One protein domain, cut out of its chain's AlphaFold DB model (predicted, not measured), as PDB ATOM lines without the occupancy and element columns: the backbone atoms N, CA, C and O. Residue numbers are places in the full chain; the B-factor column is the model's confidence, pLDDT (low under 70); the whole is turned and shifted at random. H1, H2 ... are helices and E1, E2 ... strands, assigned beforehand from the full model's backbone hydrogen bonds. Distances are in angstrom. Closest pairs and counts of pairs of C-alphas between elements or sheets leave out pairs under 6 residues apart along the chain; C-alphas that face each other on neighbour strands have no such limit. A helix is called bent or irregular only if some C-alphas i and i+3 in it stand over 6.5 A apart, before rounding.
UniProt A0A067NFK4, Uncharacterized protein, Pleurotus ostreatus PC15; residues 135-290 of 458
ATOM      1  N   VAL A 135     -41.103 -56.184  -9.624       56.50
ATOM      2  CA  VAL A 135     -42.116 -55.718  -8.646       56.50
ATOM      3  C   VAL A 135     -41.486 -54.852  -7.549       56.50
ATOM      4  O   VAL A 135     -42.110 -54.516  -6.549       56.50
ATOM      5  N   GLY A 136     -40.245 -54.402  -7.757       56.19
ATOM      6  CA  GLY A 136     -39.614 -53.359  -6.940       56.19
ATOM      7  C   GLY A 136     -40.249 -51.970  -7.110       56.19
ATOM      8  O   GLY A 136     -39.716 -50.994  -6.587       56.19
ATOM      9  N   THR A 137     -41.349 -51.868  -7.865       67.44
ATOM     10  CA  THR A 137     -42.127 -50.646  -8.066       67.44
ATOM     11  C   THR A 137     -43.348 -50.655  -7.156       67.44
ATOM     12  O   THR A 137     -44.266 -51.457  -7.308       67.44
ATOM     13  N   PHE A 138     -43.387 -49.729  -6.211       76.81
ATOM     14  CA  PHE A 138     -44.613 -49.422  -5.489       76.81
ATOM     15  C   PHE A 138     -45.422 -48.412  -6.291       76.81
ATOM     16  O   PHE A 138     -44.887 -47.384  -6.723       76.81
ATOM     17  N   LYS A 139     -46.710 -48.692  -6.481       76.94
ATOM     18  CA  LYS A 139     -47.581 -47.833  -7.277       76.94
ATOM     19  C   LYS A 139     -48.382 -46.898  -6.384       76.94
ATOM     20  O   LYS A 139     -49.153 -47.326  -5.524       76.94
ATOM     21  N   LEU A 140     -48.228 -45.608  -6.637       79.00
ATOM     22  CA  LEU A 140     -48.932 -44.544  -5.945       79.00
ATOM     23  C   LEU A 140     -49.664 -43.684  -6.972       79.00
ATOM     24  O   LEU A 140     -49.031 -42.995  -7.760       79.00
ATOM     25  N   SER A 141     -50.992 -43.692  -6.950       75.06
ATOM     26  CA  SER A 141     -51.766 -42.757  -7.771       75.06
ATOM     27  C   SER A 141     -51.890 -41.431  -7.031       75.06
ATOM     28  O   SER A 141     -52.412 -41.395  -5.918       75.06
ATOM     29  N   VAL A 142     -51.405 -40.360  -7.646       76.44
ATOM     30  CA  VAL A 142     -51.445 -38.985  -7.164       76.44
ATOM     31  C   VAL A 142     -52.418 -38.174  -8.004       76.44
ATOM     32  O   VAL A 142     -52.288 -38.096  -9.218       76.44
ATOM     33  N   MET A 143     -53.390 -37.541  -7.361       71.81
ATOM     34  CA  MET A 143     -54.306 -36.617  -8.033       71.81
ATOM     35  C   MET A 143     -53.818 -35.186  -7.847       71.81
ATOM     36  O   MET A 143     -53.662 -34.776  -6.702       71.81
ATOM     37  N   ILE A 144     -53.629 -34.450  -8.944       73.50
ATOM     38  CA  ILE A 144     -53.378 -33.005  -8.961       73.50
ATOM     39  C   ILE A 144     -54.684 -32.304  -9.339       73.50
ATOM     40  O   ILE A 144     -55.196 -32.481 -10.443       73.50
ATOM     41  N   GLU A 145     -55.230 -31.502  -8.423       68.06
ATOM     42  CA  GLU A 145     -56.514 -30.813  -8.629       68.06
ATOM     43  C   GLU A 145     -56.423 -29.690  -9.679       68.06
ATOM     44  O   GLU A 145     -57.337 -29.523 -10.487       68.06
ATOM     45  N   SER A 146     -55.310 -28.955  -9.704       70.75
ATOM     46  CA  SER A 146     -55.023 -27.906 -10.686       70.75
ATOM     47  C   SER A 146     -53.528 -27.828 -10.953       70.75
ATOM     48  O   SER A 146     -52.748 -27.904 -10.005       70.75
ATOM     49  N   ILE A 147     -53.142 -27.625 -12.208       74.44
ATOM     50  CA  ILE A 147     -51.749 -27.428 -12.612       74.44
ATOM     51  C   ILE A 147     -51.682 -26.269 -13.596       74.44
ATOM     52  O   ILE A 147     -52.585 -26.127 -14.420       74.44
ATOM     53  N   ASP A 148     -50.667 -25.419 -13.529       79.19
ATOM     54  CA  ASP A 148     -50.470 -24.415 -14.571       79.19
ATOM     55  C   ASP A 148     -49.637 -24.967 -15.737       79.19
ATOM     56  O   ASP A 148     -49.170 -26.109 -15.738       79.19
ATOM     57  N   ARG A 149     -49.509 -24.171 -16.799       78.44
ATOM     58  CA  ARG A 149     -48.743 -24.576 -17.978       78.44
ATOM     59  C   ARG A 149     -47.257 -24.772 -17.672       78.44
ATOM     60  O   ARG A 149     -46.650 -25.636 -18.291       78.44
ATOM     61  N   GLU A 150     -46.675 -23.977 -16.783       82.75
ATOM     62  CA  GLU A 150     -45.249 -24.053 -16.467       82.75
ATOM     63  C   GLU A 150     -44.942 -25.342 -15.695       82.75
ATOM     64  O   GLU A 150     -44.084 -26.117 -16.113       82.75
ATOM     65  N   ASP A 151     -45.734 -25.644 -14.666       82.25
ATOM     66  CA  ASP A 151     -45.682 -26.905 -13.926       82.25
ATOM     67  C   ASP A 151     -45.941 -28.118 -14.822       82.25
ATOM     68  O   ASP A 151     -45.285 -29.152 -14.687       82.25
ATOM     69  N   TYR A 152     -46.858 -28.009 -15.784       82.69
ATOM     70  CA  TYR A 152     -47.083 -29.082 -16.748       82.69
ATOM     71  C   TYR A 152     -45.856 -29.339 -17.634       82.69
ATOM     72  O   TYR A 152     -45.486 -30.494 -17.851       82.69
ATOM     73  N   GLU A 153     -45.182 -28.289 -18.113       82.69
ATOM     74  CA  GLU A 153     -43.924 -28.437 -18.855       82.69
ATOM     75  C   GLU A 153     -42.801 -28.987 -17.956       82.69
ATOM     76  O   GLU A 153     -42.031 -29.841 -18.407       82.69
ATOM     77  N   TYR A 154     -42.739 -28.599 -16.671       84.25
ATOM     78  CA  TYR A 154     -41.818 -29.211 -15.706       84.25
ATOM     79  C   TYR A 154     -42.098 -30.703 -15.516       84.25
ATOM     80  O   TYR A 154     -41.150 -31.487 -15.518       84.25
ATOM     81  N   LEU A 155     -43.365 -31.130 -15.425       83.62
ATOM     82  CA  LEU A 155     -43.726 -32.552 -15.394       83.62
ATOM     83  C   LEU A 155     -43.271 -33.278 -16.658       83.62
ATOM     84  O   LEU A 155     -42.656 -34.335 -16.561       83.62
ATOM     85  N   LEU A 156     -43.526 -32.726 -17.845       83.25
ATOM     86  CA  LEU A 156     -43.088 -33.353 -19.095       83.25
ATOM     87  C   LEU A 156     -41.559 -33.455 -19.183       83.25
ATOM     88  O   LEU A 156     -41.034 -34.464 -19.661       83.25
ATOM     89  N   GLY A 157     -40.842 -32.433 -18.711       82.25
ATOM     90  CA  GLY A 157     -39.388 -32.450 -18.584       82.25
ATOM     91  C   GLY A 157     -38.912 -33.517 -17.600       82.25
ATOM     92  O   GLY A 157     -38.037 -34.313 -17.933       82.25
ATOM     93  N   PHE A 158     -39.543 -33.592 -16.428       81.06
ATOM     94  CA  PHE A 158     -39.213 -34.547 -15.374       81.06
ATOM     95  C   PHE A 158     -39.500 -35.997 -15.773       81.06
ATOM     96  O   PHE A 158     -38.710 -36.884 -15.477       81.06
ATOM     97  N   GLN A 159     -40.574 -36.250 -16.528       78.50
ATOM     98  CA  GLN A 159     -40.871 -37.575 -17.084       78.50
ATOM     99  C   GLN A 159     -39.754 -38.065 -18.020       78.50
ATOM    100  O   GLN A 159     -39.523 -39.268 -18.151       78.50
ATOM    101  N   ARG A 160     -39.060 -37.131 -18.684       73.19
ATOM    102  CA  ARG A 160     -37.938 -37.414 -19.587       73.19
ATOM    103  C   ARG A 160     -36.591 -37.468 -18.863       73.19
ATOM    104  O   ARG A 160     -35.657 -38.052 -19.410       73.19
ATOM    105  N   SER A 161     -36.464 -36.884 -17.669       66.62
ATOM    106  CA  SER A 161     -35.221 -36.901 -16.896       66.62
ATOM    107  C   SER A 161     -35.170 -38.087 -15.931       66.62
ATOM    108  O   SER A 161     -36.041 -38.293 -15.090       66.62
ATOM    109  N   PHE A 162     -34.093 -38.871 -16.008       58.22
ATOM    110  CA  PHE A 162     -33.782 -39.858 -14.977       58.22
ATOM    111  C   PHE A 162     -33.369 -39.128 -13.702       58.22
ATOM    112  O   PHE A 162     -32.243 -38.640 -13.608       58.22
ATOM    113  N   THR A 163     -34.268 -39.061 -12.723       58.47
ATOM    114  CA  THR A 163     -33.979 -38.374 -11.462       58.47
ATOM    115  C   THR A 163     -33.914 -39.372 -10.319       58.47
ATOM    116  O   THR A 163     -34.871 -40.095 -10.039       58.47
ATOM    117  N   TRP A 164     -32.751 -39.404  -9.674       57.00
ATOM    118  CA  TRP A 164     -32.497 -40.171  -8.465       57.00
ATOM    119  C   TRP A 164     -32.901 -39.323  -7.266       57.00
ATOM    120  O   TRP A 164     -32.403 -38.211  -7.100       57.00
ATOM    121  N   VAL A 165     -33.783 -39.844  -6.416       62.56
ATOM    122  CA  VAL A 165     -34.158 -39.188  -5.159       62.56
ATOM    123  C   VAL A 165     -33.475 -39.951  -4.032       62.56
ATOM    124  O   VAL A 165     -34.079 -40.705  -3.269       62.56
ATOM    125  N   THR A 166     -32.157 -39.793  -3.938       58.28
ATOM    126  CA  THR A 166     -31.398 -40.432  -2.865       58.28
ATOM    127  C   THR A 166     -31.566 -39.632  -1.586       58.28
ATOM    128  O   THR A 166     -30.806 -38.710  -1.297       58.28
ATOM    129  N   GLN A 167     -32.555 -40.019  -0.792       64.81
ATOM    130  CA  GLN A 167     -32.540 -39.756   0.634       64.81
ATOM    131  C   GLN A 167     -32.565 -41.066   1.381       64.81
ATOM    132  O   GLN A 167     -33.491 -41.855   1.227       64.81
ATOM    133  N   GLY A 168     -31.519 -41.287   2.169       68.25
ATOM    134  CA  GLY A 168     -31.432 -42.460   3.003       68.25
ATOM    135  C   GLY A 168     -32.265 -42.274   4.261       68.25
ATOM    136  O   GLY A 168     -31.940 -41.437   5.099       68.25
ATOM    137  N   LEU A 169     -33.311 -43.081   4.415       77.94
ATOM    138  CA  LEU A 169     -34.010 -43.227   5.689       77.94
ATOM    139  C   LEU A 169     -33.418 -44.409   6.456       77.94
ATOM    140  O   LEU A 169     -33.387 -45.509   5.896       77.94
ATOM    141  N   PRO A 170     -32.923 -44.208   7.692       80.25
ATOM    142  CA  PRO A 170     -32.232 -45.257   8.423       80.25
ATOM    143  C   PRO A 170     -33.186 -46.420   8.699       80.25
ATOM    144  O   PRO A 170     -34.263 -46.252   9.275       80.25
ATOM    145  N   ILE A 171     -32.779 -47.610   8.274       80.94
ATOM    146  CA  ILE A 171     -33.475 -48.863   8.528       80.94
ATOM    147  C   ILE A 171     -32.818 -49.531   9.725       80.94
ATOM    148  O   ILE A 171     -31.607 -49.754   9.761       80.94
ATOM    149  N   VAL A 172     -33.655 -49.911  10.679       81.94
ATOM    150  CA  VAL A 172     -33.316 -50.864  11.726       81.94
ATOM    151  C   VAL A 172     -34.145 -52.115  11.540       81.94
ATOM    152  O   VAL A 172     -35.270 -52.095  11.041       81.94
ATOM    153  N   TRP A 173     -33.581 -53.219  11.988       78.44
ATOM    154  CA  TRP A 173     -34.270 -54.486  11.969       78.44
ATOM    155  C   TRP A 173     -35.011 -54.715  13.280       78.44
ATOM    156  O   TRP A 173     -34.404 -54.667  14.350       78.44
ATOM    157  N   LYS A 174     -36.312 -54.994  13.193       82.50
ATOM    158  CA  LYS A 174     -37.122 -55.478  14.315       82.50
ATOM    159  C   LYS A 174     -37.525 -56.910  14.010       82.50
ATOM    160  O   LYS A 174     -38.293 -57.149  13.087       82.50
ATOM    161  N   ASP A 175     -36.945 -57.855  14.741       81.31
ATOM    162  CA  ASP A 175     -37.097 -59.290  14.485       81.31
ATOM    163  C   ASP A 175     -36.704 -59.649  13.054       81.31
ATOM    164  O   ASP A 175     -35.519 -59.541  12.761       81.31
ATOM    165  N   SER A 176     -37.627 -60.029  12.168       75.50
ATOM    166  CA  SER A 176     -37.382 -60.316  10.744       75.50
ATOM    167  C   SER A 176     -37.754 -59.168   9.800       75.50
ATOM    168  O   SER A 176     -37.504 -59.259   8.602       75.50
ATOM    169  N   GLU A 177     -38.302 -58.066  10.315       81.44
ATOM    170  CA  GLU A 177     -38.822 -56.967   9.501       81.44
ATOM    171  C   GLU A 177     -37.859 -55.779   9.451       81.44
ATOM    172  O   GLU A 177     -37.328 -55.322  10.471       81.44
ATOM    173  N   ALA A 178     -37.660 -55.241   8.248       82.94
ATOM    174  CA  ALA A 178     -36.996 -53.960   8.064       82.94
ATOM    175  C   ALA A 178     -37.971 -52.840   8.452       82.94
ATOM    176  O   ALA A 178     -39.107 -52.805   7.976       82.94
ATOM    177  N   VAL A 179     -37.549 -51.916   9.314       86.00
ATOM    178  CA  VAL A 179     -38.376 -50.794   9.774       86.00
ATOM    179  C   VAL A 179     -37.558 -49.513   9.732       86.00
ATOM    180  O   VAL A 179     -36.400 -49.486  10.132       86.00
ATOM    181  N   ILE A 180     -38.170 -48.418   9.288       85.44
ATOM    182  CA  ILE A 180     -37.547 -47.094   9.359       85.44
ATOM    183  C   ILE A 180     -37.463 -46.692  10.834       85.44
ATOM    184  O   ILE A 180     -38.495 -46.577  11.500       85.44
ATOM    185  N   SER A 181     -36.251 -46.514  11.360       84.50
ATOM    186  CA  SER A 181     -36.045 -46.166  12.773       84.50
ATOM    187  C   SER A 181     -36.513 -44.752  13.082       84.50
ATOM    188  O   SER A 181     -37.112 -44.510  14.130       84.50
ATOM    189  N   GLN A 182     -36.264 -43.834  12.153       83.62
ATOM    190  CA  GLN A 182     -36.601 -42.431  12.280       83.62
ATOM    191  C   GLN A 182     -37.001 -41.864  10.921       83.62
ATOM    192  O   GLN A 182     -36.255 -41.959   9.949       83.62
ATOM    193  N   MET A 183     -38.185 -41.251  10.872       82.38
ATOM    194  CA  MET A 183     -38.609 -40.439   9.738       82.38
ATOM    195  C   MET A 183     -38.202 -38.994  10.015       82.38
ATOM    196  O   MET A 183     -38.691 -38.390  10.972       82.38
ATOM    197  N   HIS A 184     -37.290 -38.450   9.215       81.06
ATOM    198  CA  HIS A 184     -36.988 -37.023   9.272       81.06
ATOM    199  C   HIS A 184     -38.095 -36.230   8.570       81.06
ATOM    200  O   HIS A 184     -38.878 -36.782   7.793       81.06
ATOM    201  N   GLU A 185     -38.194 -34.931   8.864       82.25
ATOM    202  CA  GLU A 185     -39.025 -34.072   8.025       82.25
ATOM    203  C   GLU A 185     -38.484 -34.113   6.595       82.25
ATOM    204  O   GLU A 185     -37.271 -34.084   6.379       82.25
ATOM    205  N   SER A 186     -39.393 -34.195   5.627       82.25
ATOM    206  CA  SER A 186     -39.023 -34.160   4.217       82.25
ATOM    207  C   SER A 186     -38.220 -32.890   3.929       82.25
ATOM    208  O   SER A 186     -38.720 -31.800   4.228       82.25
ATOM    209  N   PRO A 187     -37.029 -32.977   3.309       78.62
ATOM    210  CA  PRO A 187     -36.265 -31.786   2.931       78.62
ATOM    211  C   PRO A 187     -37.044 -30.941   1.914       78.62
ATOM    212  O   PRO A 187     -36.866 -29.734   1.838       78.62
ATOM    213  N   PHE A 188     -37.945 -31.590   1.170       79.31
ATOM    214  CA  PHE A 188     -38.760 -31.020   0.112       79.31
ATOM    215  C   PHE A 188     -39.959 -30.244   0.673       79.31
ATOM    216  O   PHE A 188     -40.595 -29.496  -0.051       79.31
ATOM    217  N   LYS A 189     -40.271 -30.392   1.972       75.75
ATOM    218  CA  LYS A 189     -41.448 -29.769   2.605       75.75
ATOM    219  C   LYS A 189     -41.399 -28.239   2.587       75.75
ATOM    220  O   LYS A 189     -42.442 -27.604   2.555       75.75
ATOM    221  N   ASN A 190     -40.201 -27.661   2.663       71.69
ATOM    222  CA  ASN A 190     -40.012 -26.207   2.680       71.69
ATOM    223  C   ASN A 190     -39.635 -25.648   1.304       71.69
ATOM    224  O   ASN A 190     -39.514 -24.436   1.152       71.69
ATOM    225  N   ASP A 191     -39.431 -26.524   0.324       67.62
ATOM    226  CA  ASP A 191     -38.912 -26.193  -0.995       67.62
ATOM    227  C   ASP A 191     -40.061 -26.254  -2.017       67.62
ATOM    228  O   ASP A 191     -40.000 -26.929  -3.038       67.62
ATOM    229  N   CYS A 192     -41.177 -25.577  -1.711       59.31
ATOM    230  CA  CYS A 192     -42.422 -25.595  -2.498       59.31
ATOM    231  C   CYS A 192     -42.328 -24.775  -3.803       59.31
ATOM    232  O   CYS A 192     -43.238 -24.013  -4.134       59.31
ATOM    233  N   GLY A 193     -41.196 -24.859  -4.504       69.00
ATOM    234  CA  GLY A 193     -40.895 -24.030  -5.668       69.00
ATOM    235  C   GLY A 193     -41.573 -24.481  -6.963       69.00
ATOM    236  O   GLY A 193     -41.768 -23.648  -7.843       69.00
ATOM    237  N   ASN A 194     -41.913 -25.767  -7.102       79.88
ATOM    238  CA  ASN A 194     -42.584 -26.320  -8.283       79.88
ATOM    239  C   ASN A 194     -43.237 -27.683  -7.990       79.88
ATOM    240  O   ASN A 194     -42.968 -28.321  -6.967       79.88
ATOM    241  N   ILE A 195     -44.048 -28.162  -8.937       81.31
ATOM    242  CA  ILE A 195     -44.742 -29.455  -8.848       81.31
ATOM    243  C   ILE A 195     -43.810 -30.673  -8.682       81.31
ATOM    244  O   ILE A 195     -44.210 -31.686  -8.108       81.31
ATOM    245  N   ILE A 196     -42.555 -30.605  -9.143       83.38
ATOM    246  CA  ILE A 196     -41.597 -31.716  -9.009       83.38
ATOM    247  C   ILE A 196     -41.188 -31.905  -7.556       83.38
ATOM    248  O   ILE A 196     -41.102 -33.044  -7.083       83.38
ATOM    249  N   THR A 197     -40.973 -30.811  -6.828       82.25
ATOM    250  CA  THR A 197     -40.635 -30.895  -5.410       82.25
ATOM    251  C   THR A 197     -41.787 -31.482  -4.599       82.25
ATOM    252  O   THR A 197     -41.548 -32.328  -3.736       82.25
ATOM    253  N   ASP A 198     -43.032 -31.161  -4.951       82.69
ATOM    254  CA  ASP A 198     -44.221 -31.755  -4.330       82.69
ATOM    255  C   ASP A 198     -44.334 -33.258  -4.600       82.69
ATOM    256  O   ASP A 198     -44.585 -34.042  -3.683       82.69
ATOM    257  N   LEU A 199     -44.098 -33.700  -5.838       82.12
ATOM    258  CA  LEU A 199     -44.076 -35.132  -6.155       82.12
ATOM    259  C   LEU A 199     -42.957 -35.863  -5.420       82.12
ATOM    260  O   LEU A 199     -43.154 -36.977  -4.930       82.12
ATOM    261  N   THR A 200     -41.798 -35.222  -5.297       82.50
ATOM    262  CA  THR A 200     -40.653 -35.767  -4.569       82.50
ATOM    263  C   THR A 200     -40.954 -35.858  -3.071       82.50
ATOM    264  O   THR A 200     -40.671 -36.880  -2.444       82.50
ATOM    265  N   HIS A 201     -41.615 -34.847  -2.504       84.25
ATOM    266  CA  HIS A 201     -42.114 -34.862  -1.131       84.25
ATOM    267  C   HIS A 201     -43.109 -36.007  -0.901       84.25
ATOM    268  O   HIS A 201     -42.984 -36.759   0.065       84.25
ATOM    269  N   VAL A 202     -44.068 -36.182  -1.809       83.12
ATOM    270  CA  VAL A 202     -45.089 -37.233  -1.727       83.12
ATOM    271  C   VAL A 202     -44.466 -38.623  -1.822       83.12
ATOM    272  O   VAL A 202     -44.841 -39.514  -1.057       83.12
ATOM    273  N   ALA A 203     -43.496 -38.806  -2.718       81.31
ATOM    274  CA  ALA A 203     -42.747 -40.048  -2.830       81.31
ATOM    275  C   ALA A 203     -41.922 -40.323  -1.561       81.31
ATOM    276  O   ALA A 203     -41.942 -41.448  -1.059       81.31
ATOM    277  N   TYR A 204     -41.271 -39.302  -0.992       83.06
ATOM    278  CA  TYR A 204     -40.538 -39.410   0.273       83.06
ATOM    279  C   TYR A 204     -41.443 -39.875   1.421       83.06
ATOM    280  O   TYR A 204     -41.118 -40.812   2.148       83.06
ATOM    281  N   GLU A 205     -42.628 -39.286   1.555       83.69
ATOM    282  CA  GLU A 205     -43.595 -39.702   2.573       83.69
ATOM    283  C   GLU A 205     -44.182 -41.099   2.333       83.69
ATOM    284  O   GLU A 205     -44.704 -41.721   3.261       83.69
ATOM    285  N   ALA A 206     -44.091 -41.618   1.106       81.81
ATOM    286  CA  ALA A 206     -44.503 -42.975   0.781       81.81
ATOM    287  C   ALA A 206     -43.451 -44.031   1.157       81.81
ATOM    288  O   ALA A 206     -43.805 -45.208   1.223       81.81
ATOM    289  N   VAL A 207     -42.201 -43.663   1.478       82.50
ATOM    290  CA  VAL A 207     -41.122 -44.628   1.791       82.50
ATOM    291  C   VAL A 207     -41.484 -45.645   2.887       82.50
ATOM    292  O   VAL A 207     -41.216 -46.832   2.696       82.50
ATOM    293  N   PRO A 208     -42.171 -45.286   3.991       82.44
ATOM    294  CA  PRO A 208     -42.640 -46.278   4.962       82.44
ATOM    295  C   PRO A 208     -43.587 -47.331   4.374       82.44
ATOM    296  O   PRO A 208     -43.605 -48.474   4.833       82.44
ATOM    297  N   LEU A 209     -44.383 -46.968   3.367       81.31
ATOM    298  CA  LEU A 209     -45.253 -47.901   2.652       81.31
ATOM    299  C   LEU A 209     -44.445 -48.809   1.721       81.31
ATOM    300  O   LEU A 209     -44.780 -49.986   1.625       81.31
ATOM    301  N   LEU A 210     -43.362 -48.296   1.121       80.56
ATOM    302  CA  LEU A 210     -42.407 -49.087   0.331       80.56
ATOM    303  C   LEU A 210     -41.791 -50.197   1.180       80.56
ATOM    304  O   LEU A 210     -41.861 -51.368   0.818       80.56
ATOM    305  N   VAL A 211     -41.263 -49.840   2.354       81.62
ATOM    306  CA  VAL A 211     -40.636 -50.798   3.278       81.62
ATOM    307  C   VAL A 211     -41.643 -51.861   3.732       81.62
ATOM    308  O   VAL A 211     -41.333 -53.050   3.732       81.62
ATOM    309  N   LYS A 212     -42.886 -51.464   4.039       84.06
ATOM    310  CA  LYS A 212     -43.964 -52.417   4.354       84.06
ATOM    311  C   LYS A 212     -44.295 -53.336   3.181       84.06
ATOM    312  O   LYS A 212     -44.496 -54.527   3.392       84.06
ATOM    313  N   HIS A 213     -44.362 -52.796   1.967       82.25
ATOM    314  CA  HIS A 213     -44.628 -53.582   0.767       82.25
ATOM    315  C   HIS A 213     -43.512 -54.604   0.512       82.25
ATOM    316  O   HIS A 213     -43.804 -55.757   0.219       82.25
ATOM    317  N   MET A 214     -42.250 -54.220   0.714       81.62
ATOM    318  CA  MET A 214     -41.112 -55.137   0.628       81.62
ATOM    319  C   MET A 214     -41.163 -56.250   1.679       81.62
ATOM    320  O   MET A 214     -40.966 -57.414   1.334       81.62
ATOM    321  N   ASN A 215     -41.463 -55.927   2.943       84.94
ATOM    322  CA  ASN A 215     -41.628 -56.952   3.980       84.94
ATOM    323  C   ASN A 215     -42.757 -57.929   3.611       84.94
ATOM    324  O   ASN A 215     -42.583 -59.139   3.736       84.94
ATOM    325  N   ALA A 216     -43.877 -57.418   3.086       85.56
ATOM    326  CA  ALA A 216     -44.989 -58.244   2.622       85.56
ATOM    327  C   ALA A 216     -44.595 -59.153   1.442       85.56
ATOM    328  O   ALA A 216     -44.976 -60.321   1.431       85.56
ATOM    329  N   GLN A 217     -43.792 -58.663   0.487       85.81
ATOM    330  CA  GLN A 217     -43.248 -59.500  -0.592       85.81
ATOM    331  C   GLN A 217     -42.379 -60.633  -0.041       85.81
ATOM    332  O   GLN A 217     -42.561 -61.785  -0.433       85.81
ATOM    333  N   SER A 218     -41.466 -60.327   0.887       85.56
ATOM    334  CA  SER A 218     -40.583 -61.341   1.472       85.56
ATOM    335  C   SER A 218     -41.382 -62.408   2.220       85.56
ATOM    336  O   SER A 218     -41.138 -63.596   2.027       85.56
ATOM    337  N   GLN A 219     -42.390 -62.005   3.002       86.75
ATOM    338  CA  GLN A 219     -43.286 -62.929   3.704       86.75
ATOM    339  C   GLN A 219     -44.093 -63.804   2.735       86.75
ATOM    340  O   GLN A 219     -44.186 -65.011   2.939       86.75
ATOM    341  N   ALA A 220     -44.633 -63.225   1.660       87.06
ATOM    342  CA  ALA A 220     -45.371 -63.973   0.645       87.06
ATOM    343  C   ALA A 220     -44.488 -65.022  -0.052       87.06
ATOM    344  O   ALA A 220     -44.900 -66.164  -0.241       87.06
ATOM    345  N   ILE A 221     -43.244 -64.657  -0.376       86.75
ATOM    346  CA  ILE A 221     -42.268 -65.576  -0.973       86.75
ATOM    347  C   ILE A 221     -41.909 -66.704  -0.001       86.75
ATOM    348  O   ILE A 221     -41.818 -67.859  -0.410       86.75
ATOM    349  N   GLU A 222     -41.732 -66.398   1.285       84.12
ATOM    350  CA  GLU A 222     -41.480 -67.409   2.319       84.12
ATOM    351  C   GLU A 222     -42.651 -68.379   2.499       84.12
ATOM    352  O   GLU A 222     -42.435 -69.558   2.776       84.12
ATOM    353  N   GLN A 223     -43.882 -67.912   2.283       84.81
ATOM    354  CA  GLN A 223     -45.087 -68.746   2.255       84.81
ATOM    355  C   GLN A 223     -45.233 -69.551   0.951       84.81
ATOM    356  O   GLN A 223     -46.121 -70.394   0.847       84.81
ATOM    357  N   GLY A 224     -44.365 -69.320  -0.039       86.38
ATOM    358  CA  GLY A 224     -44.414 -69.981  -1.341       86.38
ATOM    359  C   GLY A 224     -45.506 -69.448  -2.269       86.38
ATOM    360  O   GLY A 224     -45.866 -70.142  -3.222       86.38
ATOM    361  N   LEU A 225     -46.033 -68.246  -2.011       87.00
ATOM    362  CA  LEU A 225     -47.025 -67.616  -2.879       87.00
ATOM    363  C   LEU A 225     -46.420 -67.291  -4.248       87.00
ATOM    364  O   LEU A 225     -45.241 -66.956  -4.381       87.00
ATOM    365  N   SER A 226     -47.244 -67.399  -5.291       86.25
ATOM    366  CA  SER A 226     -46.872 -66.889  -6.606       86.25
ATOM    367  C   SER A 226     -47.010 -65.365  -6.638       86.25
ATOM    368  O   SER A 226     -47.735 -64.768  -5.840       86.25
ATOM    369  N   LEU A 227     -46.359 -64.720  -7.610       83.31
ATOM    370  CA  LEU A 227     -46.526 -63.282  -7.814       83.31
ATOM    371  C   LEU A 227     -48.000 -62.901  -8.046       83.31
ATOM    372  O   LEU A 227     -48.461 -61.889  -7.528       83.31
ATOM    373  N   SER A 228     -48.743 -63.698  -8.817       81.44
ATOM    374  CA  SER A 228     -50.164 -63.439  -9.070       81.44
ATOM    375  C   SER A 228     -50.997 -63.479  -7.792       81.44
ATOM    376  O   SER A 228     -51.830 -62.597  -7.604       81.44
ATOM    377  N   ASP A 229     -50.735 -64.443  -6.907       85.06
ATOM    378  CA  ASP A 229     -51.465 -64.567  -5.641       85.06
ATOM    379  C   ASP A 229     -51.124 -63.397  -4.715       85.06
ATOM    380  O   ASP A 229     -52.014 -62.755  -4.163       85.06
ATOM    381  N   PHE A 230     -49.841 -63.030  -4.633       84.12
ATOM    382  CA  PHE A 230     -49.409 -61.868  -3.861       84.12
ATOM    383  C   PHE A 230     -50.070 -60.566  -4.339       84.12
ATOM    384  O   PHE A 230     -50.564 -59.791  -3.523       84.12
ATOM    385  N   LEU A 231     -50.100 -60.314  -5.653       79.44
ATOM    386  CA  LEU A 231     -50.729 -59.110  -6.211       79.44
ATOM    387  C   LEU A 231     -52.247 -59.088  -6.006       79.44
ATOM    388  O   LEU A 231     -52.832 -58.005  -5.950       79.44
ATOM    389  N   TRP A 232     -52.875 -60.260  -5.899       76.88
ATOM    390  CA  TRP A 232     -54.291 -60.384  -5.570       76.88
ATOM    391  C   TRP A 232     -54.563 -60.061  -4.092       76.88
ATOM    392  O   TRP A 232     -55.492 -59.312  -3.796       76.88
ATOM    393  N   GLU A 233     -53.740 -60.566  -3.166       73.12
ATOM    394  CA  GLU A 233     -53.905 -60.347  -1.718       73.12
ATOM    395  C   GLU A 233     -53.502 -58.935  -1.272       73.12
ATOM    396  O   GLU A 233     -54.122 -58.334  -0.389       73.12
ATOM    397  N   LEU A 234     -52.453 -58.395  -1.887       69.75
ATOM    398  CA  LEU A 234     -51.904 -57.076  -1.618       69.75
ATOM    399  C   LEU A 234     -51.826 -56.298  -2.933       69.75
ATOM    400  O   LEU A 234     -50.738 -56.158  -3.505       69.75
ATOM    401  N   PRO A 235     -52.955 -55.736  -3.414       60.66
ATOM    402  CA  PRO A 235     -52.920 -54.848  -4.560       60.66
ATOM    403  C   PRO A 235     -51.972 -53.692  -4.232       60.66
ATOM    404  O   PRO A 235     -52.228 -52.870  -3.352       60.66
ATOM    405  N   GLY A 236     -50.835 -53.642  -4.929       56.19
ATOM    406  CA  GLY A 236     -49.768 -52.657  -4.716       56.19
ATOM    407  C   GLY A 236     -50.157 -51.217  -5.068       56.19
ATOM    408  O   GLY A 236     -49.287 -50.352  -5.092       56.19
ATOM    409  N   HIS A 237     -51.436 -50.962  -5.357       53.25
ATOM    410  CA  HIS A 237     -51.982 -49.644  -5.629       53.25
ATOM    411  C   HIS A 237     -52.506 -49.006  -4.347       53.25
ATOM    412  O   HIS A 237     -53.441 -49.497  -3.714       53.25
ATOM    413  N   ARG A 238     -51.939 -47.852  -3.999       60.03
ATOM    414  CA  ARG A 238     -52.572 -46.909  -3.076       60.03
ATOM    415  C   ARG A 238     -52.859 -45.607  -3.804       60.03
ATOM    416  O   ARG A 238     -52.035 -45.137  -4.585       60.03
ATOM    417  N   GLU A 239     -54.022 -45.026  -3.541       51.28
ATOM    418  CA  GLU A 239     -54.396 -43.711  -4.061       51.28
ATOM    419  C   GLU A 239     -54.152 -42.648  -2.983       51.28
ATOM    420  O   GLU A 239     -54.502 -42.834  -1.813       51.28
ATOM    421  N   ARG A 240     -53.531 -41.531  -3.365       55.59
ATOM    422  CA  ARG A 240     -53.293 -40.366  -2.514       55.59
ATOM    423  C   ARG A 240     -53.654 -39.101  -3.284       55.59
ATOM    424  O   ARG A 240     -53.233 -38.899  -4.412       55.59
ATOM    425  N   ILE A 241     -54.422 -38.216  -2.665       51.97
ATOM    426  CA  ILE A 241     -54.749 -36.914  -3.256       51.97
ATOM    427  C   ILE A 241     -53.673 -35.917  -2.825       51.97
ATOM    428  O   ILE A 241     -53.354 -35.848  -1.635       51.97
ATOM    429  N   VAL A 242     -53.115 -35.162  -3.774       53.84
ATOM    430  CA  VAL A 242     -52.118 -34.117  -3.507       53.84
ATOM    431  C   VAL A 242     -52.701 -32.786  -3.951       53.84
ATOM    432  O   VAL A 242     -53.016 -32.567  -5.117       53.84
ATOM    433  N   ARG A 243     -52.877 -31.884  -2.990       54.47
ATOM    434  CA  ARG A 243     -53.348 -30.530  -3.262       54.47
ATOM    435  C   ARG A 243     -52.136 -29.623  -3.351       54.47
ATOM    436  O   ARG A 243     -51.467 -29.421  -2.344       54.47
ATOM    437  N   HIS A 244     -51.860 -29.111  -4.543       53.72
ATOM    438  CA  HIS A 244     -50.856 -28.071  -4.718       53.72
ATOM    439  C   HIS A 244     -51.431 -26.757  -4.163       53.72
ATOM    440  O   HIS A 244     -52.324 -26.160  -4.766       53.72
ATOM    441  N   GLU A 245     -50.992 -26.354  -2.964       46.03
ATOM    442  CA  GLU A 245     -51.544 -25.191  -2.243       46.03
ATOM    443  C   GLU A 245     -51.203 -23.848  -2.911       46.03
ATOM    444  O   GLU A 245     -51.902 -22.863  -2.681       46.03
ATOM    445  N   ASN A 246     -50.215 -23.818  -3.810       46.31
ATOM    446  CA  ASN A 246     -49.839 -22.630  -4.577       46.31
ATOM    447  C   ASN A 246     -50.568 -22.534  -5.926       46.31
ATOM    448  O   ASN A 246     -50.017 -22.023  -6.898       46.31
ATOM    449  N   SER A 247     -51.830 -22.975  -6.001       42.53
ATOM    450  CA  SER A 247     -52.688 -22.588  -7.126       42.53
ATOM    451  C   SER A 247     -52.709 -21.055  -7.178       42.53
ATOM    452  O   SER A 247     -53.093 -20.433  -6.181       42.53
ATOM    453  N   PRO A 248     -52.241 -20.414  -8.266       42.53
ATOM    454  CA  PRO A 248     -52.092 -18.974  -8.290       42.53
ATOM    455  C   PRO A 248     -53.484 -18.378  -8.157       42.53
ATOM    456  O   PRO A 248     -54.260 -18.353  -9.112       42.53
ATOM    457  N   SER A 249     -53.779 -17.823  -6.983       44.66
ATOM    458  CA  SER A 249     -55.018 -17.110  -6.666       44.66
ATOM    459  C   SER A 249     -55.228 -15.852  -7.528       44.66
ATOM    460  O   SER A 249     -56.050 -15.008  -7.193       44.66
ATOM    461  N   TYR A 250     -54.456 -15.690  -8.609       42.22
ATOM    462  CA  TYR A 250     -54.378 -14.494  -9.433       42.22
ATOM    463  C   TYR A 250     -54.084 -14.725 -10.930       42.22
ATOM    464  O   TYR A 250     -53.803 -13.760 -11.641       42.22
ATOM    465  N   ARG A 251     -54.151 -15.960 -11.456       43.97
ATOM    466  CA  ARG A 251     -54.028 -16.208 -12.910       43.97
ATOM    467  C   ARG A 251     -55.124 -17.136 -13.430       43.97
ATOM    468  O   ARG A 251     -54.879 -18.282 -13.787       43.97
ATOM    469  N   GLU A 252     -56.332 -16.592 -13.549       45.81
ATOM    470  CA  GLU A 252     -57.526 -17.259 -14.105       45.81
ATOM    471  C   GLU A 252     -57.394 -17.707 -15.580       45.81
ATOM    472  O   GLU A 252     -58.311 -18.316 -16.118       45.81
ATOM    473  N   ALA A 253     -56.267 -17.446 -16.258       47.19
ATOM    474  CA  ALA A 253     -56.114 -17.694 -17.694       47.19
ATOM    475  C   ALA A 253     -55.205 -18.884 -18.074       47.19
ATOM    476  O   ALA A 253     -55.120 -19.205 -19.258       47.19
ATOM    477  N   THR A 254     -54.505 -19.528 -17.128       50.09
ATOM    478  CA  THR A 254     -53.466 -20.534 -17.463       50.09
ATOM    479  C   THR A 254     -53.524 -21.841 -16.676       50.09
ATOM    480  O   THR A 254     -52.649 -22.685 -16.877       50.09
ATOM    481  N   SER A 255     -54.519 -22.045 -15.806       53.62
ATOM    482  CA  SER A 255     -54.691 -23.331 -15.127       53.62
ATOM    483  C   SER A 255     -55.229 -24.383 -16.105       53.62
ATOM    484  O   SER A 255     -56.293 -24.249 -16.710       53.62
ATOM    485  N   LEU A 256     -54.449 -25.441 -16.295       57.94
ATOM    486  CA  LEU A 256     -54.854 -26.658 -16.978       57.94
ATOM    487  C   LEU A 256     -55.724 -27.509 -16.037       57.94
ATOM    488  O   LEU A 256     -55.732 -27.345 -14.814       57.94
ATOM    489  N   ARG A 257     -56.498 -28.417 -16.641       65.31
ATOM    490  CA  ARG A 257     -57.417 -29.336 -15.948       65.31
ATOM    491  C   ARG A 257     -56.670 -30.206 -14.932       65.31
ATOM    492  O   ARG A 257     -55.477 -30.452 -15.090       65.31
ATOM    493  N   GLY A 258     -57.400 -30.724 -13.945       66.44
ATOM    494  CA  GLY A 258     -56.855 -31.701 -13.008       66.44
ATOM    495  C   GLY A 258     -56.254 -32.917 -13.725       66.44
ATOM    496  O   GLY A 258     -56.747 -33.359 -14.770       66.44
ATOM    497  N   LEU A 259     -55.177 -33.451 -13.156       71.56
ATOM    498  CA  LEU A 259     -54.418 -34.578 -13.689       71.56
ATOM    499  C   LEU A 259     -54.383 -35.718 -12.672       71.56
ATOM    500  O   LEU A 259     -54.227 -35.491 -11.473       71.56
ATOM    501  N   ARG A 260     -54.472 -36.954 -13.158       75.88
ATOM    502  CA  ARG A 260     -54.073 -38.147 -12.411       75.88
ATOM    503  C   ARG A 260     -52.655 -38.509 -12.827       75.88
ATOM    504  O   ARG A 260     -52.378 -38.674 -14.011       75.88
ATOM    505  N   LEU A 261     -51.777 -38.650 -11.849       74.94
ATOM    506  CA  LEU A 261     -50.422 -39.143 -12.010       74.94
ATOM    507  C   LEU A 261     -50.318 -40.522 -11.379       74.94
ATOM    508  O   LEU A 261     -50.419 -40.658 -10.166       74.94
ATOM    509  N   ASP A 262     -50.082 -41.551 -12.176       74.88
ATOM    510  CA  ASP A 262     -49.785 -42.875 -11.640       74.88
ATOM    511  C   ASP A 262     -48.273 -42.993 -11.465       74.88
ATOM    512  O   ASP A 262     -47.544 -43.215 -12.430       74.88
ATOM    513  N   LEU A 263     -47.799 -42.773 -10.234       75.94
ATOM    514  CA  LEU A 263     -46.389 -42.847  -9.870       75.94
ATOM    515  C   LEU A 263     -45.977 -44.304  -9.653       75.94
ATOM    516  O   LEU A 263     -46.589 -45.041  -8.880       75.94
ATOM    517  N   HIS A 264     -44.894 -44.703 -10.294       78.62
ATOM    518  CA  HIS A 264     -44.187 -45.952 -10.078       78.62
ATOM    519  C   HIS A 264     -42.880 -45.622  -9.352       78.62
ATOM    520  O   HIS A 264     -41.915 -45.134  -9.944       78.62
ATOM    521  N   ILE A 265     -42.866 -45.860  -8.044       76.81
ATOM    522  CA  ILE A 265     -41.735 -45.549  -7.173       76.81
ATOM    523  C   ILE A 265     -40.873 -46.801  -7.054       76.81
ATOM    524  O   ILE A 265     -41.282 -47.788  -6.443       76.81
ATOM    525  N   MET A 266     -39.678 -46.763  -7.637       75.94
ATOM    526  CA  MET A 266     -38.660 -47.790  -7.447       75.94
ATOM    527  C   MET A 266     -37.829 -47.449  -6.219       75.94
ATOM    528  O   MET A 266     -37.218 -46.378  -6.157       75.94
ATOM    529  N   SER A 267     -37.766 -48.371  -5.266       72.88
ATOM    530  CA  SER A 267     -36.913 -48.238  -4.085       72.88
ATOM    531  C   SER A 267     -35.810 -49.278  -4.053       72.88
ATOM    532  O   SER A 267     -35.961 -50.386  -4.565       72.88
ATOM    533  N   GLY A 268     -34.717 -48.918  -3.392       70.19
ATOM    534  CA  GLY A 268     -33.619 -49.816  -3.079       70.19
ATOM    535  C   GLY A 268     -33.230 -49.687  -1.615       70.19
ATOM    536  O   GLY A 268     -33.511 -48.677  -0.965       70.19
ATOM    537  N   PHE A 269     -32.577 -50.724  -1.100       71.69
ATOM    538  CA  PHE A 269     -31.805 -50.611   0.127       71.69
ATOM    539  C   PHE A 269     -30.360 -50.352  -0.256       71.69
ATOM    540  O   PHE A 269     -29.784 -51.098  -1.041       71.69
ATOM    541  N   MET A 270     -29.803 -49.272   0.277       64.50
ATOM    542  CA  MET A 270     -28.401 -48.923   0.101       64.50
ATOM    543  C   MET A 270     -27.708 -48.978   1.448       64.50
ATOM    544  O   MET A 270     -28.244 -48.483   2.439       64.50
ATOM    545  N   HIS A 271     -26.505 -49.538   1.495       62.19
ATOM    546  CA  HIS A 271     -25.679 -49.452   2.689       62.19
ATOM    547  C   HIS A 271     -24.694 -48.302   2.559       62.19
ATOM    548  O   HIS A 271     -23.826 -48.301   1.695       62.19
ATOM    549  N   LEU A 272     -24.814 -47.321   3.448       56.38
ATOM    550  CA  LEU A 272     -23.853 -46.229   3.560       56.38
ATOM    551  C   LEU A 272     -23.401 -46.152   5.016       56.38
ATOM    552  O   LEU A 272     -24.226 -46.212   5.921       56.38
ATOM    553  N   PHE A 273     -22.096 -46.031   5.260       54.91
ATOM    554  CA  PHE A 273     -21.548 -45.732   6.592       54.91
ATOM    555  C   PHE A 273     -22.188 -46.550   7.738       54.91
ATOM    556  O   PHE A 273     -22.768 -45.984   8.661       54.91
ATOM    557  N   GLN A 274     -22.145 -47.887   7.653       54.53
ATOM    558  CA  GLN A 274     -22.698 -48.830   8.657       54.53
ATOM    559  C   GLN A 274     -24.219 -48.868   8.795       54.53
ATOM    560  O   GLN A 274     -24.742 -49.707   9.525       54.53
ATOM    561  N   THR A 275     -24.943 -48.022   8.072       61.44
ATOM    562  CA  THR A 275     -26.394 -47.919   8.187       61.44
ATOM    563  C   THR A 275     -27.040 -48.397   6.895       61.44
ATOM    564  O   THR A 275     -26.604 -48.073   5.790       61.44
ATOM    565  N   THR A 276     -28.074 -49.221   7.041       69.12
ATOM    566  CA  THR A 276     -28.920 -49.610   5.910       69.12
ATOM    567  C   THR A 276     -29.918 -48.487   5.698       69.12
ATOM    568  O   THR A 276     -30.563 -48.067   6.655       69.12
ATOM    569  N   TYR A 277     -30.060 -48.001   4.476       73.81
ATOM    570  CA  TYR A 277     -30.966 -46.915   4.146       73.81
ATOM    571  C   TYR A 277     -32.001 -47.366   3.126       73.81
ATOM    572  O   TYR A 277     -31.647 -47.965   2.113       73.81
ATOM    573  N   ALA A 278     -33.268 -47.024   3.356       77.62
ATOM    574  CA  ALA A 278     -34.258 -47.024   2.286       77.62
ATOM    575  C   ALA A 278     -34.017 -45.786   1.422       77.62
ATOM    576  O   ALA A 278     -33.944 -44.684   1.967       77.62
ATOM    577  N   SER A 279     -33.920 -45.958   0.107       74.88
ATOM    578  CA  SER A 279     -33.819 -44.854  -0.846       74.88
ATOM    579  C   SER A 279     -34.828 -45.005  -1.982       74.88
ATOM    580  O   SER A 279     -35.238 -46.113  -2.341       74.88
ATOM    581  N   ILE A 280     -35.233 -43.869  -2.555       77.12
ATOM    582  CA  ILE A 280     -36.013 -43.833  -3.789       77.12
ATOM    583  C   ILE A 280     -35.019 -43.772  -4.945       77.12
ATOM    584  O   ILE A 280     -34.381 -42.757  -5.215       77.12
ATOM    585  N   VAL A 281     -34.873 -44.895  -5.630       72.19
ATOM    586  CA  VAL A 281     -33.956 -45.030  -6.761       72.19
ATOM    587  C   VAL A 281     -34.512 -44.290  -7.971       72.19
ATOM    588  O   VAL A 281     -33.765 -43.635  -8.694       72.19
ATOM    589  N   ARG A 282     -35.828 -44.378  -8.189       76.00
ATOM    590  CA  ARG A 282     -36.471 -43.795  -9.366       76.00
ATOM    591  C   ARG A 282     -37.948 -43.525  -9.126       76.00
ATOM    592  O   ARG A 282     -38.625 -44.309  -8.465       76.00
ATOM    593  N   ILE A 283     -38.446 -42.453  -9.726       78.44
ATOM    594  CA  ILE A 283     -39.876 -42.182  -9.858       78.44
ATOM    595  C   ILE A 283     -40.171 -42.154 -11.354       78.44
ATOM    596  O   ILE A 283     -39.693 -41.278 -12.068       78.44
ATOM    597  N   GLU A 284     -40.920 -43.134 -11.836       78.94
ATOM    598  CA  GLU A 284     -41.573 -43.048 -13.140       78.94
ATOM    599  C   GLU A 284     -43.024 -42.635 -12.923       78.94
ATOM    600  O   GLU A 284     -43.587 -42.885 -11.859       78.94
ATOM    601  N   PHE A 285     -43.652 -42.010 -13.912       78.44
ATOM    602  CA  PHE A 285     -45.074 -41.726 -13.819       78.44
ATOM    603  C   PHE A 285     -45.743 -41.647 -15.177       78.44
ATOM    604  O   PHE A 285     -45.124 -41.321 -16.196       78.44
ATOM    605  N   GLN A 286     -47.039 -41.937 -15.160       78.19
ATOM    606  CA  GLN A 286     -47.931 -41.744 -16.286       78.19
ATOM    607  C   GLN A 286     -48.904 -40.612 -15.975       78.19
ATOM    608  O   GLN A 286     -49.525 -40.590 -14.914       78.19
ATOM    609  N   ILE A 287     -49.031 -39.677 -16.917       78.56
ATOM    610  CA  ILE A 287     -49.989 -38.579 -16.837       78.56
ATOM    611  C   ILE A 287     -51.274 -39.010 -17.536       78.56
ATOM    612  O   ILE A 287     -51.266 -39.325 -18.727       78.56
ATOM    613  N   THR A 288     -52.380 -38.971 -16.807       73.81
ATOM    614  CA  THR A 288     -53.724 -39.185 -17.336       73.81
ATOM    615  C   THR A 288     -54.540 -37.926 -17.082       73.81
ATOM    616  O   THR A 288     -54.662 -37.467 -15.944       73.81
ATOM    617  N   SER A 289     -55.095 -37.334 -18.139       67.94
ATOM    618  CA  SER A 289     -56.007 -36.205 -17.978       67.94
ATOM    619  C   SER A 289     -57.288 -36.675 -17.299       67.94
ATOM    620  O   SER A 289     -57.856 -37.705 -17.666       67.94
ATOM    621  N   ILE A 290     -57.758 -35.925 -16.305       61.53
ATOM    622  CA  ILE A 290     -59.072 -36.195 -15.729       61.53
ATOM    623  C   ILE A 290     -60.090 -35.630 -16.724       61.53
ATOM    624  O   ILE A 290     -60.026 -34.432 -17.044       61.53
TER     625      ILE A 290
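AT A GLANCE: This is residues 135 to 290 of the 458 residues of an uncharacterized protein of Pleurotus ostreatus PC15 (UniProt A0A067NFK4). A six-stranded sheet, curled like part of a barrel, wraps round one long bent helix, H3, while H1 packs on the opposite face of the sheet. The long hairpin of E5 and E6 makes the middle of the sheet; H2 packs beside the first arm of H3, H4 folds back after the second, and the longest axis runs from Gly 224 beyond H3 to the loop at Tyr 250. The printed part has 156 residues with four named helices and six named strands, in the order E1 H1 E2 E3 H2 H3 H4 E4 E5 E6. The sheet is mixed, in the order E3, E2, E6, E5, E1, E4, and the class is mixed, helices and strands. The whole is compact, with a radius of gyration of the C-alphas of 17.1 A and spans of 55 by 37 by 24 A.

HOW THE PARTS SIT: Start at E1, residues 137 to 144, which runs antiparallel to E5, residues 259 to 272; look for N 140 and O 263, 2.8 A apart. On its other side E1 is parallel to the edge strand E4, residues 237 to 242, with N 240 and O 141 at 2.8 A. Next comes H1, residues 149 to 160, on the sheet at a height of 10.5 A, over E6, residues 275 to 289, and E5; it runs slantwise to the strands, at 44 degrees to E5 on the local plane. E2, residues 165 to 174, is staggered: its residues 165 to 171 pair antiparallel with E6, N 171 and O 276 at 2.8 A, and its residues 171 to 174 pair with E3, residues 177 to 180, in a hairpin with N 172 and O 179 at 2.8 A. E5 and E6 form another hairpin, with N 264 and O 284 at 2.7 A. H2, residues 187 to 190, is only just irregular, with C-alphas 187 and 190 at 6.7 A. H3, residues 195 to 222, was assigned as one helix by its hydrogen bonds, but it is bent: C-alphas 205 and 208 are 7.1 A apart, and its arms H3a, residues 195 to 205, and H3b, residues 208 to 222, stand at a steep tilt of 50 degrees. The sheet curls round both arms, and H1 and H3b lie on opposite faces of it. H3a touches H2, closest at the C-alphas of Phe 188 and His 201, 5.2 A, and H1, closest at those of Asp 151 and Ile 195, 5.8 A. H3b and H4, residues 227 to 233, are close but not clearly touching, closest at the C-alphas of Ala 220 and Phe 230, 6.4 A. In H1, H3a, H3b and H4 every O i to N i+4 pair is within hydrogen-bond range; H2 is too short for such a pair, and its one O i to N i+3 pair is not within range.

IN THESE COORDINATES: Find C-alpha 137 at (-42.127, -50.646, -8.066), where E1 begins its 20.9 A. H1 then covers 16.9 A, E2 25.6 A, E3 10.0 A and H2 6.7 A. H3a covers 15.4 A, and H3b runs 21.3 A to C-alpha 222 at (-41.480, -67.409, 2.319). H4 covers 10.0 A and E4 15.7 A. E5 covers 37.0 A and bends by 52 degrees at residue 269; E6 runs 41.2 A to C-alpha 289 at (-56.007, -36.205, -17.978).

THE WHOLE: The two C-alphas farthest apart, those of Gly 224 and Tyr 250, are 57.0 A apart. The printed part has no cut. The link from E4 to E5, residues 243 to 258, is long. The mean pLDDT of the printed part is 72.9, and 49 residues are under 70, among them residues 161 to 168, 234 to 258 and 270 to 276 of this model.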